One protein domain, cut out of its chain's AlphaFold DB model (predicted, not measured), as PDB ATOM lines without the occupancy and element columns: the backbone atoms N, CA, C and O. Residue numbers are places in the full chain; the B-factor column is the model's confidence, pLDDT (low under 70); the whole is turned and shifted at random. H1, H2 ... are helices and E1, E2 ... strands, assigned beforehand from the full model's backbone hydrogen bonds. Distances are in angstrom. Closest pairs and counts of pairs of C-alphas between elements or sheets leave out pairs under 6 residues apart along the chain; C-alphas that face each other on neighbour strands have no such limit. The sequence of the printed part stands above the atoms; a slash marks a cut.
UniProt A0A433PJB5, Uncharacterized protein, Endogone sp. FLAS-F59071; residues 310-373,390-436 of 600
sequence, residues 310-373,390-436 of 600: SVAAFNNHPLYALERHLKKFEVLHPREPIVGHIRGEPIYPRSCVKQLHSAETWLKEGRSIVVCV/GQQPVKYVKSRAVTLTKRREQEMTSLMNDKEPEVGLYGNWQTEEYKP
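Overview. This is residues 310 to 373 and 390 to 436 of the 600 residues of an uncharacterized protein of Endogone sp. FLAS-F59071 (UniProt A0A433PJB5). A small curled sheet, E1, E4, E7 and E6, makes the middle of a loose, branched model. Beyond one end lie the hairpin E2 and E3 and the short helix H1, far from these the helix H3 lies beyond E6 and E7, and in a third place H2 packs between the sheet and the two-stranded sheet of E5 and E8. The printed part has 111 residues with three named helices and eight named strands, in the order H1 E1 E2 E3 E4 H2 E5 E6 H3 E7 E8. The class is mixed; the four-stranded sheet, in the order E1 - E4 - E7 - E6, and both two-stranded sheets are antiparallel. The radius of gyration of the C-alphas is 17.2 A, loose, and the spans are 47 by 36 by 22 A.

Arrangement. H1, residues 311 to 314, comes nearest to E2, residues 340 to 342, at the C-alphas of Val 311 and Ile 342, 7.3 A apart. E2 forms a hairpin with E3, residues 345 to 349, with N 342 and O 345 at 2.9 A. Residues 320 to 321 pair with residues 348 to 349 of E3, antiparallel. E1, residues 330 to 332, is an edge strand beside E4, residues 353 to 358, with N 354 and O 331 at 2.8 A. E4 is staggered: its residues 353 to 355 pair with E1, and 356 to 358 with E7, residues 422 to 427, where N 426 and O 357 are 2.8 A apart. E7 also pairs with the other edge strand, E6, residues 395 to 398, with N 423 and O 397 at 2.8 A. H2, residues 359 to 364, is on this sheet at a height of 6.8 A, over E4 and across the strands, at 67 degrees on the local plane. Its closest C-alphas to E5, residues 367 to 369, are those of Trp 362 and Ser 368, 6.5 A apart. E5 is antiparallel to E8, residues 431 to 433, with N 432 and O 368 at 2.8 A. H3, residues 404 to 417, is not on the four-stranded sheet and touches no helix. Every O i to N i+4 pair is within hydrogen-bond range in H2 and H3; H1 is too short for such a pair.

Along the chain. H1 begins at C-alpha 311, (10.384, -11.824, 95.815). H3 measures 20.0 A, E4 16.8 A, E7 16.6 A and E3 13.2 A from first to last C-alpha. H3 begins at C-alpha 404, (10.757, -52.523, 95.592), and E8 ends at C-alpha 433, (38.244, -36.593, 88.840).

Size, cuts and confidence. The C-alphas farthest apart, of Arg 343 and Pro 436, are 49.5 A apart. Residues 374 to 389 are not printed; C-alphas 373 and 390 stand 8.8 A apart across the cut. The link from H1 to E1 is long, with 15 residues. The mean pLDDT of the printed part is 84.7; 16 residues are under 70, among them residues 401 to 406.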
ATOM      1  N   SER A 310      10.050  -7.841  93.062       86.69
ATOM      2  CA  SER A 310       9.210  -8.738  93.858       86.69
ATOM      3  C   SER A 310       9.938 -10.046  94.152       86.69
ATOM      4  O   SER A 310      10.616 -10.601  93.292       86.69
ATOM      5  N   VAL A 311       9.758 -10.568  95.369       88.81
ATOM      6  CA  VAL A 311      10.384 -11.824  95.815       88.81
ATOM      7  C   VAL A 311      10.049 -12.974  94.856       88.81
ATOM      8  O   VAL A 311      10.945 -13.687  94.420       88.81
ATOM      9  N   ALA A 312       8.785 -13.101  94.438       86.88
ATOM     10  CA  ALA A 312       8.343 -14.150  93.516       86.88
ATOM     11  C   ALA A 312       9.094 -14.152  92.167       86.88
ATOM     12  O   ALA A 312       9.318 -15.220  91.601       86.88
ATOM     13  N   ALA A 313       9.538 -12.992  91.671       83.12
ATOM     14  CA  ALA A 313      10.270 -12.892  90.407       83.12
ATOM     15  C   ALA A 313      11.726 -13.406  90.482       83.12
ATOM     16  O   ALA A 313      12.323 -13.684  89.444       83.12
ATOM     17  N   PHE A 314      12.282 -13.618  91.685       87.00
ATOM     18  CA  PHE A 314      13.566 -14.314  91.868       87.00
ATOM     19  C   PHE A 314      13.459 -15.840  91.701       87.00
ATOM     20  O   PHE A 314      14.483 -16.521  91.602       87.00
ATOM     21  N   ASN A 315      12.247 -16.409  91.679       87.94
ATOM     22  CA  ASN A 315      12.060 -17.849  91.534       87.94
ATOM     23  C   ASN A 315      12.518 -18.316  90.136       87.94
ATOM     24  O   ASN A 315      11.959 -17.923  89.109       87.94
ATOM     25  N   ASN A 316      13.566 -19.148  90.100       82.50
ATOM     26  CA  ASN A 316      14.277 -19.546  88.879       82.50
ATOM     27  C   ASN A 316      14.649 -18.337  87.978       82.50
ATOM     28  O   ASN A 316      14.443 -18.363  86.759       82.50
ATOM     29  N   HIS A 317      15.152 -17.245  88.568       84.81
ATOM     30  CA  HIS A 317      15.742 -16.128  87.819       84.81
ATOM     31  C   HIS A 317      17.135 -16.520  87.277       84.81
ATOM     32  O   HIS A 317      17.883 -17.183  87.998       84.81
ATOM     33  N   PRO A 318      17.517 -16.153  86.036       82.81
ATOM     34  CA  PRO A 318      18.779 -16.616  85.448       82.81
ATOM     35  C   PRO A 318      20.030 -15.989  86.077       82.81
ATOM     36  O   PRO A 318      21.063 -16.646  86.115       82.81
ATOM     37  N   LEU A 319      19.947 -14.746  86.570       85.94
ATOM     38  CA  LEU A 319      21.100 -14.011  87.118       85.94
ATOM     39  C   LEU A 319      21.148 -13.963  88.650       85.94
ATOM     40  O   LEU A 319      22.217 -13.767  89.219       85.94
ATOM     41  N   TYR A 320      20.016 -14.175  89.328       89.56
ATOM     42  CA  TYR A 320      19.874 -13.925  90.767       89.56
ATOM     43  C   TYR A 320      19.205 -15.100  91.482       89.56
ATOM     44  O   TYR A 320      18.422 -15.845  90.891       89.56
ATOM     45  N   ALA A 321      19.493 -15.256  92.769       93.19
ATOM     46  CA  ALA A 321      18.901 -16.268  93.629       93.19
ATOM     47  C   ALA A 321      18.616 -15.721  95.030       93.19
ATOM     48  O   ALA A 321      19.353 -14.888  95.552       93.19
ATOM     49  N   LEU A 322      17.562 -16.262  95.638       94.69
ATOM     50  CA  LEU A 322      17.268 -16.143  97.061       94.69
ATOM     51  C   LEU A 322      17.315 -17.542  97.670       94.69
ATOM     52  O   LEU A 322      16.860 -18.499  97.038       94.69
ATOM     53  N   GLU A 323      17.810 -17.650  98.899       93.75
ATOM     54  CA  GLU A 323      17.941 -18.926  99.611       93.75
ATOM     55  C   GLU A 323      16.599 -19.669  99.746       93.75
ATOM     56  O   GLU A 323      16.522 -20.869  99.490       93.75
ATOM     57  N   ARG A 324      15.509 -18.930  99.995       93.50
ATOM     58  CA  ARG A 324      14.130 -19.453 100.044       93.50
ATOM     59  C   ARG A 324      13.634 -20.141  98.759       93.50
ATOM     60  O   ARG A 324      12.596 -20.792  98.792       93.50
ATOM     61  N   HIS A 325      14.310 -19.956  97.621       94.06
ATOM     62  CA  HIS A 325      13.927 -20.528  96.319       94.06
ATOM     63  C   HIS A 325      14.916 -21.590  95.811       94.06
ATOM     64  O   HIS A 325      14.839 -21.984  94.643       94.06
ATOM     65  N   LEU A 326      15.857 -22.033  96.647       93.19
ATOM     66  CA  LEU A 326      16.744 -23.147  96.320       93.19
ATOM     67  C   LEU A 326      15.968 -24.465  96.350       93.19
ATOM     68  O   LEU A 326      15.162 -24.719  97.246       93.19
ATOM     69  N   LYS A 327      16.229 -25.335  95.377       93.00
ATOM     70  CA  LYS A 327      15.633 -26.678  95.336       93.00
ATOM     71  C   LYS A 327      16.259 -27.606  96.384       93.00
ATOM     72  O   LYS A 327      17.319 -27.341  96.951       93.00
ATOM     73  N   LYS A 328      15.632 -28.773  96.587       90.81
ATOM     74  CA  LYS A 328      16.111 -29.829  97.502       90.81
ATOM     75  C   LYS A 328      17.601 -30.154  97.296       90.81
ATOM     76  O   LYS A 328      18.333 -30.234  98.276       90.81
ATOM     77  N   PHE A 329      18.041 -30.235  96.039       92.88
ATOM     78  CA  PHE A 329      19.410 -30.561  95.613       92.88
ATOM     79  C   PHE A 329      20.244 -29.328  95.202       92.88
ATOM     80  O   PHE A 329      21.183 -29.450  94.423       92.88
ATOM     81  N   GLU A 330      19.897 -28.131  95.680       94.19
ATOM     82  CA  GLU A 330      20.666 -26.897  95.460       94.19
ATOM     83  C   GLU A 330      21.180 -26.334  96.805       94.19
ATOM     84  O   GLU A 330      20.563 -26.532  97.863       94.19
ATOM     85  N   VAL A 331      22.311 -25.621  96.755       94.81
ATOM     86  CA  VAL A 331      22.897 -24.843  97.862       94.81
ATOM     87  C   VAL A 331      23.590 -23.586  97.322       94.81
ATOM     88  O   VAL A 331      23.881 -23.501  96.131       94.81
ATOM     89  N   LEU A 332      23.871 -22.615  98.190       93.75
ATOM     90  CA  LEU A 332      24.706 -21.454  97.877       93.75
ATOM     91  C   LEU A 332      26.160 -21.721  98.284       93.75
ATOM     92  O   LEU A 332      26.441 -21.900  99.469       93.75
ATOM     93  N   HIS A 333      27.072 -21.745  97.313       91.06
ATOM     94  CA  HIS A 333      28.506 -21.908  97.547       91.06
ATOM     95  C   HIS A 333      29.362 -21.209  96.462       91.06
ATOM     96  O   HIS A 333      29.209 -21.523  95.278       91.06
ATOM     97  N   PRO A 334      30.304 -20.318  96.836       90.50
ATOM     98  CA  PRO A 334      30.416 -19.681  98.151       90.50
ATOM     99  C   PRO A 334      29.168 -18.834  98.466       90.50
ATOM    100  O   PRO A 334      28.386 -18.498  97.576       90.50
ATOM    101  N   ARG A 335      28.965 -18.476  99.740       90.62
ATOM    102  CA  ARG A 335      27.860 -17.593 100.175       90.62
ATOM    103  C   ARG A 335      28.193 -16.104  99.992       90.62
ATOM    104  O   ARG A 335      27.702 -15.262 100.732       90.62
ATOM    105  N   GLU A 336      29.023 -15.799  99.001       89.19
ATOM    106  CA  GLU A 336      29.504 -14.470  98.628       89.19
ATOM    107  C   GLU A 336      29.744 -14.432  97.102       89.19
ATOM    108  O   GLU A 336      29.950 -15.491  96.500       89.19
ATOM    109  N   PRO A 337      29.721 -13.256  96.448       91.31
ATOM    110  CA  PRO A 337      29.307 -11.962  96.991       91.31
ATOM    111  C   PRO A 337      27.783 -11.881  97.186       91.31
ATOM    112  O   PRO A 337      27.016 -12.593  96.538       91.31
ATOM    113  N   ILE A 338      27.337 -10.974  98.056       93.56
ATOM    114  CA  ILE A 338      25.926 -10.577  98.164       93.56
ATOM    115  C   ILE A 338      25.724  -9.353  97.264       93.56
ATOM    116  O   ILE A 338      26.383  -8.334  97.449       93.56
ATOM    117  N   VAL A 339      24.826  -9.448  96.280       91.25
ATOM    118  CA  VAL A 339      24.563  -8.383  95.288       91.25
ATOM    119  C   VAL A 339      23.741  -7.242  95.893       91.25
ATOM    120  O   VAL A 339      23.871  -6.086  95.503       91.25
ATOM    121  N   GLY A 340      22.870  -7.565  96.846       91.81
ATOM    122  CA  GLY A 340      21.969  -6.617  97.488       91.81
ATOM    123  C   GLY A 340      21.013  -7.333  98.433       91.81
ATOM    124  O   GLY A 340      21.190  -8.516  98.717       91.81
ATOM    125  N   HIS A 341      19.987  -6.627  98.903       93.50
ATOM    126  CA  HIS A 341      18.962  -7.198  99.774       93.50
ATOM    127  C   HIS A 341      17.553  -6.857  99.280       93.50
ATOM    128  O   HIS A 341      17.298  -5.732  98.847       93.50
ATOM    129  N   ILE A 342      16.612  -7.797  99.404       92.88
ATOM    130  CA  ILE A 342      15.176  -7.552  99.200       92.88
ATOM    131  C   ILE A 342      14.398  -7.965 100.446       92.88
ATOM    132  O   ILE A 342      14.417  -9.120 100.853       92.88
ATOM    133  N   ARG A 343      13.693  -7.006 101.064       91.12
ATOM    134  CA  ARG A 343      12.902  -7.223 102.296       91.12
ATOM    135  C   ARG A 343      13.701  -7.902 103.428       91.12
ATOM    136  O   ARG A 343      13.148  -8.698 104.176       91.12
ATOM    137  N   GLY A 344      14.992  -7.584 103.531       90.44
ATOM    138  CA  GLY A 344      15.917  -8.159 104.514       90.44
ATOM    139  C   GLY A 344      16.643  -9.434 104.066       90.44
ATOM    140  O   GLY A 344      17.588  -9.832 104.733       90.44
ATOM    141  N   GLU A 345      16.276 -10.050 102.938       93.25
ATOM    142  CA  GLU A 345      16.965 -11.251 102.447       93.25
ATOM    143  C   GLU A 345      18.145 -10.917 101.529       93.25
ATOM    144  O   GLU A 345      17.966 -10.105 100.615       93.25
ATOM    145  N   PRO A 346      19.318 -11.556 101.711       94.88
ATOM    146  CA  PRO A 346      20.456 -11.394 100.817       94.88
ATOM    147  C   PRO A 346      20.174 -12.006  99.439       94.88
ATOM    148  O   PRO A 346      19.711 -13.143  99.310       94.88
ATOM    149  N   ILE A 347      20.482 -11.237  98.398       94.81
ATOM    150  CA  ILE A 347      20.408 -11.647  96.996       94.81
ATOM    151  C   ILE A 347      21.788 -12.119  96.563       94.81
ATOM    152  O   ILE A 347      22.760 -11.364  96.613       94.81
ATOM    153  N   TYR A 348      21.852 -13.348  96.066       94.69
ATOM    154  CA  TYR A 348      23.078 -13.947  95.552       94.69
ATOM    155  C   TYR A 348      23.067 -13.991  94.020       94.69
ATOM    156  O   TYR A 348      21.992 -14.109  93.416       94.69
ATOM    157  N   PRO A 349      24.237 -13.967  93.359       92.56
ATOM    158  CA  PRO A 349      24.350 -14.341  91.956       92.56
ATOM    159  C   PRO A 349      23.851 -15.777  91.753       92.56
ATOM    160  O   PRO A 349      24.147 -16.665  92.557       92.56
ATOM    161  N   ARG A 350      23.146 -16.062  90.651       91.12
ATOM    162  CA  ARG A 350      22.718 -17.443  90.341       91.12
ATOM    163  C   ARG A 350      23.916 -18.377  90.125       91.12
ATOM    164  O   ARG A 350      23.784 -19.570  90.356       91.12
ATOM    165  N   SER A 351      25.089 -17.845  89.773       91.62
ATOM    166  CA  SER A 351      26.355 -18.589  89.690       91.62
ATOM    167  C   SER A 351      26.846 -19.143  91.036       91.62
ATOM    168  O   SER A 351      27.592 -20.125  91.034       91.62
ATOM    169  N   CYS A 352      26.417 -18.572  92.169       93.44
ATOM    170  CA  CYS A 352      26.671 -19.114  93.508       93.44
ATOM    171  C   CYS A 352      25.711 -20.259  93.863       93.44
ATOM    172  O   CYS A 352      25.989 -21.008  94.795       93.44
ATOM    173  N   VAL A 353      24.605 -20.444  93.130       94.25
ATOM    174  CA  VAL A 353      23.756 -21.632  93.287       94.25
ATOM    175  C   VAL A 353      24.460 -22.817  92.645       94.25
ATOM    176  O   VAL A 353      24.661 -22.850  91.431       94.25
ATOM    177  N   LYS A 354      24.825 -23.798  93.464       94.19
ATOM    178  CA  LYS A 354      25.447 -25.040  93.017       94.19
ATOM    179  C   LYS A 354      24.499 -26.212  93.212       94.19
ATOM    180  O   LYS A 354      23.743 -26.264  94.184       94.19
ATOM    181  N   GLN A 355      24.570 -27.152  92.279       93.94
ATOM    182  CA  GLN A 355      23.852 -28.413  92.362       93.94
ATOM    183  C   GLN A 355      24.627 -29.393  93.251       93.94
ATOM    184  O   GLN A 355      25.860 -29.415  93.238       93.94
ATOM    185  N   LEU A 356      23.891 -30.163  94.047       93.31
ATOM    186  CA  LEU A 356      24.412 -31.185  94.942       93.31
ATOM    187  C   LEU A 356      23.949 -32.567  94.481       93.31
ATOM    188  O   LEU A 356      22.773 -32.759  94.167       93.31
ATOM    189  N   HIS A 357      24.861 -33.531  94.506       90.62
ATOM    190  CA  HIS A 357      24.626 -34.904  94.062       90.62
ATOM    191  C   HIS A 357      25.119 -35.900  95.122       90.62
ATOM    192  O   HIS A 357      25.967 -35.563  95.950       90.62
ATOM    193  N   SER A 358      24.568 -37.115  95.143       90.31
ATOM    194  CA  SER A 358      25.075 -38.178  96.022       90.31
ATOM    195  C   SER A 358      26.424 -38.701  95.517       90.31
ATOM    196  O   SER A 358      26.781 -38.486  94.357       90.31
ATOM    197  N   ALA A 359      27.152 -39.436  96.364       87.69
ATOM    198  CA  ALA A 359      28.390 -40.118  95.972       87.69
ATOM    199  C   ALA A 359      28.208 -40.988  94.709       87.69
ATOM    200  O   ALA A 359      28.998 -40.905  93.775       87.69
ATOM    201  N   GLU A 360      27.115 -41.759  94.649       86.56
ATOM    202  CA  GLU A 360      26.764 -42.620  93.509       86.56
ATOM    203  C   GLU A 360      26.522 -41.816  92.218       86.56
ATOM    204  O   GLU A 360      26.889 -42.252  91.129       86.56
ATOM    205  N   THR A 361      25.910 -40.632  92.315       89.75
ATOM    206  CA  THR A 361      25.675 -39.780  91.141       89.75
ATOM    207  C   THR A 361      26.952 -39.073  90.683       89.75
ATOM    208  O   THR A 361      27.193 -39.024  89.482       89.75
ATOM    209  N   TRP A 362      27.815 -38.614  91.598       91.38
ATOM    210  CA  TRP A 362      29.140 -38.099  91.223       91.38
ATOM    211  C   TRP A 362      30.017 -39.171  90.564       91.38
ATOM    212  O   TRP A 362      30.685 -38.870  89.575       91.38
ATOM    213  N   LEU A 363      29.945 -40.425  91.024       88.38
ATOM    214  CA  LEU A 363      30.650 -41.545  90.398       88.38
ATOM    215  C   LEU A 363      30.185 -41.768  88.948       88.38
ATOM    216  O   LEU A 363      31.019 -41.947  88.067       88.38
ATOM    217  N   LYS A 364      28.876 -41.662  88.673       87.25
ATOM    218  CA  LYS A 364      28.325 -41.691  87.300       87.25
ATOM    219  C   LYS A 364      28.773 -40.500  86.450       87.25
ATOM    220  O   LYS A 364      28.899 -40.616  85.237       87.25
ATOM    221  N   GLU A 365      29.087 -39.371  87.076       87.00
ATOM    222  CA  GLU A 365      29.729 -38.232  86.415       87.00
ATOM    223  C   GLU A 365      31.260 -38.378  86.273       87.00
ATOM    224  O   GLU A 365      31.906 -37.447  85.780       87.00
ATOM    225  N   GLY A 366      31.850 -39.526  86.633       87.94
ATOM    226  CA  GLY A 366      33.294 -39.775  86.560       87.94
ATOM    227  C   GLY A 366      34.093 -39.021  87.625       87.94
ATOM    228  O   GLY A 366      35.215 -38.586  87.367       87.94
ATOM    229  N   ARG A 367      33.507 -38.801  88.809       90.19
ATOM    230  CA  ARG A 367      34.118 -38.048  89.914       90.19
ATOM    231  C   ARG A 367      34.043 -38.818  91.229       90.19
ATOM    232  O   ARG A 367      33.016 -39.405  91.557       90.19
ATOM    233  N   SER A 368      35.115 -38.771  92.009       88.75
ATOM    234  CA  SER A 368      35.169 -39.300  93.376       88.75
ATOM    235  C   SER A 368      35.128 -38.162  94.389       88.75
ATOM    236  O   SER A 368      35.638 -37.073  94.134       88.75
ATOM    237  N   ILE A 369      34.528 -38.398  95.556       88.75
ATOM    238  CA  ILE A 369      34.620 -37.458  96.680       88.75
ATOM    239  C   ILE A 369      36.078 -37.416  97.137       88.75
ATOM    240  O   ILE A 369      36.716 -38.460  97.267       88.75
ATOM    241  N   VAL A 370      36.601 -36.212  97.363       84.94
ATOM    242  CA  VAL A 370      37.948 -36.027  97.899       84.94
ATOM    243  C   VAL A 370      37.978 -36.594  99.317       84.94
ATOM    244  O   VAL A 370      37.211 -36.173 100.185       84.94
ATOM    245  N   VAL A 371      38.875 -37.546  99.548       72.69
ATOM    246  CA  VAL A 371      39.214 -38.010 100.895       72.69
ATOM    247  C   VAL A 371      40.108 -36.957 101.548       72.69
ATOM    248  O   VAL A 371      40.973 -36.387 100.880       72.69
ATOM    249  N   CYS A 372      39.888 -36.652 102.829       51.50
ATOM    250  CA  CYS A 372      40.637 -35.612 103.531       51.50
ATOM    251  C   CYS A 372      42.079 -36.070 103.797       51.50
ATOM    252  O   CYS A 372      42.390 -36.582 104.867       51.50
ATOM    253  N   VAL A 373      42.977 -35.875 102.826       48.28
ATOM    254  CA  VAL A 373      44.414 -36.148 102.979       48.28
ATOM    255  C   VAL A 373      45.095 -34.999 103.727       48.28
ATOM    256  O   VAL A 373      45.928 -34.266 103.200       48.28
ATOM    257  N   GLY A 390      36.222 -39.116 104.605       61.44
ATOM    258  CA  GLY A 390      35.892 -38.325 103.427       61.44
ATOM    259  C   GLY A 390      35.359 -36.951 103.818       61.44
ATOM    260  O   GLY A 390      34.906 -36.743 104.946       61.44
ATOM    261  N   GLN A 391      35.374 -35.997 102.882       74.69
ATOM    262  CA  GLN A 391      34.722 -34.711 103.134       74.69
ATOM    263  C   GLN A 391      33.273 -34.913 103.594       74.69
ATOM    264  O   GLN A 391      32.548 -35.724 103.024       74.69
ATOM    265  N   GLN A 392      32.830 -34.151 104.595       82.94
ATOM    266  CA  GLN A 392      31.464 -34.273 105.107       82.94
ATOM    267  C   GLN A 392      30.423 -33.810 104.063       82.94
ATOM    268  O   GLN A 392      30.672 -32.846 103.324       82.94
ATOM    269  N   PRO A 393      29.235 -34.446 103.994       88.56
ATOM    270  CA  PRO A 393      28.140 -33.986 103.145       88.56
ATOM    271  C   PRO A 393      27.708 -32.557 103.476       88.56
ATOM    272  O   PRO A 393      27.450 -32.221 104.628       88.56
ATOM    273  N   VAL A 394      27.523 -31.727 102.448       89.06
ATOM    274  CA  VAL A 394      27.009 -30.353 102.605       89.06
ATOM    275  C   VAL A 394      25.521 -30.337 102.966       89.06
ATOM    276  O   VAL A 394      25.026 -29.364 103.539       89.06
ATOM    277  N   LYS A 395      24.777 -31.391 102.613       89.75
ATOM    278  CA  LYS A 395      23.337 -31.486 102.870       89.75
ATOM    279  C   LYS A 395      22.898 -32.940 102.956       89.75
ATOM    280  O   LYS A 395      23.198 -33.716 102.054       89.75
ATOM    281  N   TYR A 396      22.128 -33.285 103.980       88.50
ATOM    282  CA  TYR A 396      21.452 -34.578 104.060       88.50
ATOM    283  C   TYR A 396      20.039 -34.480 103.497       88.50
ATOM    284  O   TYR A 396      19.375 -33.442 103.572       88.50
ATOM    285  N   VAL A 397      19.600 -35.559 102.856       87.19
ATOM    286  CA  VAL A 397      18.304 -35.643 102.194       87.19
ATOM    287  C   VAL A 397      17.707 -37.030 102.401       87.19
ATOM    288  O   VAL A 397      18.296 -38.020 101.976       87.19
ATOM    289  N   LYS A 398      16.480 -37.082 102.944       85.94
ATOM    290  CA  LYS A 398      15.605 -38.271 102.938       85.94
ATOM    291  C   LYS A 398      15.701 -39.031 101.616       85.94
ATOM    292  O   LYS A 398      15.364 -38.477 100.554       85.94
ATOM    293  N   SER A 399      16.184 -40.268 101.700       77.44
ATOM    294  CA  SER A 399      16.469 -41.122 100.551       77.44
ATOM    295  C   SER A 399      15.171 -41.641  99.928       77.44
ATOM    296  O   SER A 399      14.223 -41.989 100.625       77.44
ATOM    297  N   ARG A 400      15.093 -41.683  98.593       70.75
ATOM    298  CA  ARG A 400      13.923 -42.218  97.878       70.75
ATOM    299  C   ARG A 400      14.244 -43.605  97.334       70.75
ATOM    300  O   ARG A 400      15.027 -43.708  96.391       70.75
ATOM    301  N   ALA A 401      13.611 -44.648  97.863       66.44
ATOM    302  CA  ALA A 401      13.620 -45.945  97.206       66.44
ATOM    303  C   ALA A 401      12.742 -45.918  95.952       66.44
ATOM    304  O   ALA A 401      11.525 -45.762  96.026       66.44
ATOM    305  N   VAL A 402      13.377 -46.095  94.795       65.88
ATOM    306  CA  VAL A 402      12.687 -46.259  93.505       65.88
ATOM    307  C   VAL A 402      12.367 -47.737  93.235       65.88
ATOM    308  O   VAL A 402      11.366 -48.045  92.595       65.88
ATOM    309  N   THR A 403      13.182 -48.666  93.747       65.38
ATOM    310  CA  THR A 403      12.975 -50.115  93.591       65.38
ATOM    311  C   THR A 403      12.246 -50.720  94.787       65.38
ATOM    312  O   THR A 403      12.406 -50.275  95.924       65.38
ATOM    313  N   LEU A 404      11.481 -51.791  94.542       61.97
ATOM    314  CA  LEU A 404      10.757 -52.523  95.592       61.97
ATOM    315  C   LEU A 404      11.692 -53.068  96.686       61.97
ATOM    316  O   LEU A 404      11.333 -53.029  97.860       61.97
ATOM    317  N   THR A 405      12.892 -53.532  96.320       68.62
ATOM    318  CA  THR A 405      13.900 -54.019  97.275       68.62
ATOM    319  C   THR A 405      14.388 -52.895  98.184       68.62
ATOM    320  O   THR A 405      14.228 -53.001  99.397       68.62
ATOM    321  N   LYS A 406      14.837 -51.763  97.611       68.69
ATOM    322  CA  LYS A 406      15.247 -50.593  98.403       68.69
ATOM    323  C   LYS A 406      14.103 -50.070  99.269       68.69
ATOM    324  O   LYS A 406      14.352 -49.585 100.361       68.69
ATOM    325  N   ARG A 407      12.843 -50.180  98.828       70.00
ATOM    326  CA  ARG A 407      11.691 -49.743  99.629       70.00
ATOM    327  C   ARG A 407      11.502 -50.622 100.865       70.00
ATOM    328  O   ARG A 407      11.369 -50.083 101.956       70.00
ATOM    329  N   ARG A 408      11.592 -51.948 100.716       71.12
ATOM    330  CA  ARG A 408      11.574 -52.892 101.847       71.12
ATOM    331  C   ARG A 408      12.761 -52.679 102.788       71.12
ATOM    332  O   ARG A 408      12.575 -52.677 103.996       71.12
ATOM    333  N   GLU A 409      13.961 -52.454 102.252       67.75
ATOM    334  CA  GLU A 409      15.156 -52.121 103.045       67.75
ATOM    335  C   GLU A 409      14.965 -50.816 103.832       67.75
ATOM    336  O   GLU A 409      15.287 -50.767 105.017       67.75
ATOM    337  N   GLN A 410      14.395 -49.774 103.217       66.50
ATOM    338  CA  GLN A 410      14.077 -48.517 103.898       66.50
ATOM    339  C   GLN A 410      13.014 -48.707 104.986       66.50
ATOM    340  O   GLN A 410      13.174 -48.165 106.076       66.50
ATOM    341  N   GLU A 411      11.958 -49.477 104.713       72.81
ATOM    342  CA  GLU A 411      10.893 -49.794 105.672       72.81
ATOM    343  C   GLU A 411      11.458 -50.583 106.873       72.81
ATOM    344  O   GLU A 411      11.269 -50.158 108.011       72.81
ATOM    345  N   MET A 412      12.258 -51.636 106.650       70.44
ATOM    346  CA  MET A 412      12.945 -52.370 107.728       70.44
ATOM    347  C   MET A 412      13.939 -51.497 108.509       70.44
ATOM    348  O   MET A 412      13.980 -51.561 109.735       70.44
ATOM    349  N   THR A 413      14.717 -50.650 107.826       66.81
ATOM    350  CA  THR A 413      15.674 -49.739 108.483       66.81
ATOM    351  C   THR A 413      14.954 -48.709 109.357       66.81
ATOM    352  O   THR A 413      15.382 -48.443 110.478       66.81
ATOM    353  N   SER A 414      13.837 -48.164 108.868       71.19
ATOM    354  CA  SER A 414      13.025 -47.186 109.602       71.19
ATOM    355  C   SER A 414      12.367 -47.817 110.834       71.19
ATOM    356  O   SER A 414      12.300 -47.167 111.870       71.19
ATOM    357  N   LEU A 415      11.954 -49.089 110.743       69.44
ATOM    358  CA  LEU A 415      11.429 -49.880 111.865       69.44
ATOM    359  C   LEU A 415      12.480 -50.224 112.936       69.44
ATOM    360  O   LEU A 415      12.098 -50.531 114.061       69.44
ATOM    361  N   MET A 416      13.779 -50.215 112.609       72.56
ATOM    362  CA  MET A 416      14.848 -50.542 113.565       72.56
ATOM    363  C   MET A 416      15.525 -49.323 114.206       72.56
ATOM    364  O   MET A 416      16.044 -49.447 115.310       72.56
ATOM    365  N   ASN A 417      15.552 -48.170 113.529       68.50
ATOM    366  CA  ASN A 417      16.303 -46.982 113.968       68.50
ATOM    367  C   ASN A 417      15.430 -45.746 114.277       68.50
ATOM    368  O   ASN A 417      15.987 -44.676 114.534       68.50
ATOM    369  N   ASP A 418      14.095 -45.850 114.187       69.75
ATOM    370  CA  ASP A 418      13.114 -44.750 114.341       69.75
ATOM    371  C   ASP A 418      13.395 -43.496 113.475       69.75
ATOM    372  O   ASP A 418      12.861 -42.406 113.697       69.75
ATOM    373  N   LYS A 419      14.252 -43.636 112.458       69.88
ATOM    374  CA  LYS A 419      14.702 -42.567 111.566       69.88
ATOM    375  C   LYS A 419      14.679 -43.052 110.129       69.88
ATOM    376  O   LYS A 419      15.258 -44.085 109.798       69.88
ATOM    377  N   GLU A 420      14.050 -42.261 109.266       74.00
ATOM    378  CA  GLU A 420      14.104 -42.480 107.824       74.00
ATOM    379  C   GLU A 420      15.558 -42.386 107.324       74.00
ATOM    380  O   GLU A 420      16.268 -41.448 107.697       74.00
ATOM    381  N   PRO A 421      16.015 -43.300 106.452       78.06
ATOM    382  CA  PRO A 421      17.379 -43.268 105.941       78.06
ATOM    383  C   PRO A 421      17.632 -42.026 105.076       78.06
ATOM    384  O   PRO A 421      16.901 -41.736 104.121       78.06
ATOM    385  N   GLU A 422      18.715 -41.312 105.368       85.38
ATOM    386  CA  GLU A 422      19.145 -40.120 104.637       85.38
ATOM    387  C   GLU A 422      20.382 -40.397 103.776       85.38
ATOM    388  O   GLU A 422      21.235 -41.212 104.113       85.38
ATOM    389  N   VAL A 423      20.488 -39.694 102.650       87.56
ATOM    390  CA  VAL A 423      21.662 -39.705 101.772       87.56
ATOM    391  C   VAL A 423      22.369 -38.360 101.879       87.56
ATOM    392  O   VAL A 423      21.747 -37.307 101.712       87.56
ATOM    393  N   GLY A 424      23.677 -38.413 102.132       89.75
ATOM    394  CA  GLY A 424      24.561 -37.257 102.055       89.75
ATOM    395  C   GLY A 424      24.744 -36.785 100.612       89.75
ATOM    396  O   GLY A 424      24.972 -37.587  99.701       89.75
ATOM    397  N   LEU A 425      24.631 -35.476 100.410       91.62
ATOM    398  CA  LEU A 425      24.843 -34.802  99.137       91.62
ATOM    399  C   LEU A 425      26.092 -33.925  99.192       91.62
ATOM    400  O   LEU A 425      26.324 -33.202 100.164       91.62
ATOM    401  N   TYR A 426      26.836 -33.945  98.093       92.00
ATOM    402  CA  TYR A 426      28.133 -33.307  97.946       92.00
ATOM    403  C   TYR A 426      28.120 -32.315  96.789       92.00
ATOM    404  O   TYR A 426      27.410 -32.503  95.795       92.00
ATOM    405  N   GLY A 427      28.915 -31.259  96.914       92.12
ATOM    406  CA  GLY A 427      29.148 -30.284  95.853       92.12
ATOM    407  C   GLY A 427      30.313 -30.659  94.943       92.12
ATOM    408  O   GLY A 427      31.215 -31.381  95.352       92.12
ATOM    409  N   ASN A 428      30.353 -30.102  93.729       91.12
ATOM    410  CA  ASN A 428      31.446 -30.351  92.778       91.12
ATOM    411  C   ASN A 428      32.841 -30.026  93.365       91.12
ATOM    412  O   ASN A 428      33.793 -30.761  93.128       91.12
ATOM    413  N   TRP A 429      32.941 -28.985  94.201       91.25
ATOM    414  CA  TRP A 429      34.171 -28.580  94.902       91.25
ATOM    415  C   TRP A 429      34.656 -29.587  95.959       91.25
ATOM    416  O   TRP A 429      35.783 -29.479  96.429       91.25
ATOM    417  N   GLN A 430      33.821 -30.560  96.330       89.25
ATOM    418  CA  GLN A 430      34.160 -31.653  97.245       89.25
ATOM    419  C   GLN A 430      34.630 -32.912  96.509       89.25
ATOM    420  O   GLN A 430      34.832 -33.956  97.125       89.25
ATOM    421  N   THR A 431      34.741 -32.845  95.182       90.06
ATOM    422  CA  THR A 431      35.014 -33.999  94.325       90.06
ATOM    423  C   THR A 431      36.216 -33.738  93.435       90.06
ATOM    424  O   THR A 431      36.371 -32.638  92.902       90.06
ATOM    425  N   GLU A 432      37.026 -34.764  93.223       91.69
ATOM    426  CA  GLU A 432      38.073 -34.797  92.207       91.69
ATOM    427  C   GLU A 432      37.649 -35.678  91.022       91.69
ATOM    428  O   GLU A 432      36.602 -36.329  91.048       91.69
ATOM    429  N   GLU A 433      38.428 -35.652  89.944       88.88
ATOM    430  CA  GLU A 433      38.244 -36.593  88.840       88.88
ATOM    431  C   GLU A 433      38.538 -38.021  89.318       88.88
ATOM    432  O   GLU A 433      39.492 -38.244  90.066       88.88
ATOM    433  N   TYR A 434      37.685 -38.972  88.929       88.75
ATOM    434  CA  TYR A 434      37.828 -40.362  89.342       88.75
ATOM    435  C   TYR A 434      39.145 -40.933  88.811       88.75
ATOM    436  O   TYR A 434      39.393 -40.907  87.608       88.75
ATOM    437  N   LYS A 435      39.976 -41.466  89.709       88.50
ATOM    438  CA  LYS A 435      41.245 -42.115  89.363       88.50
ATOM    439  C   LYS A 435      40.986 -43.610  89.145       88.50
ATOM    440  O   LYS A 435      40.782 -44.323  90.132       88.50
ATOM    441  N   PRO A 436      40.952 -44.101  87.893       88.81
ATOM    442  CA  PRO A 436      40.707 -45.511  87.627       88.81
ATOM    443  C   PRO A 436      41.849 -46.388  88.149       88.81
ATOM    444  O   PRO A 436      43.014 -45.990  88.189       88.81
TER     445      PRO A 436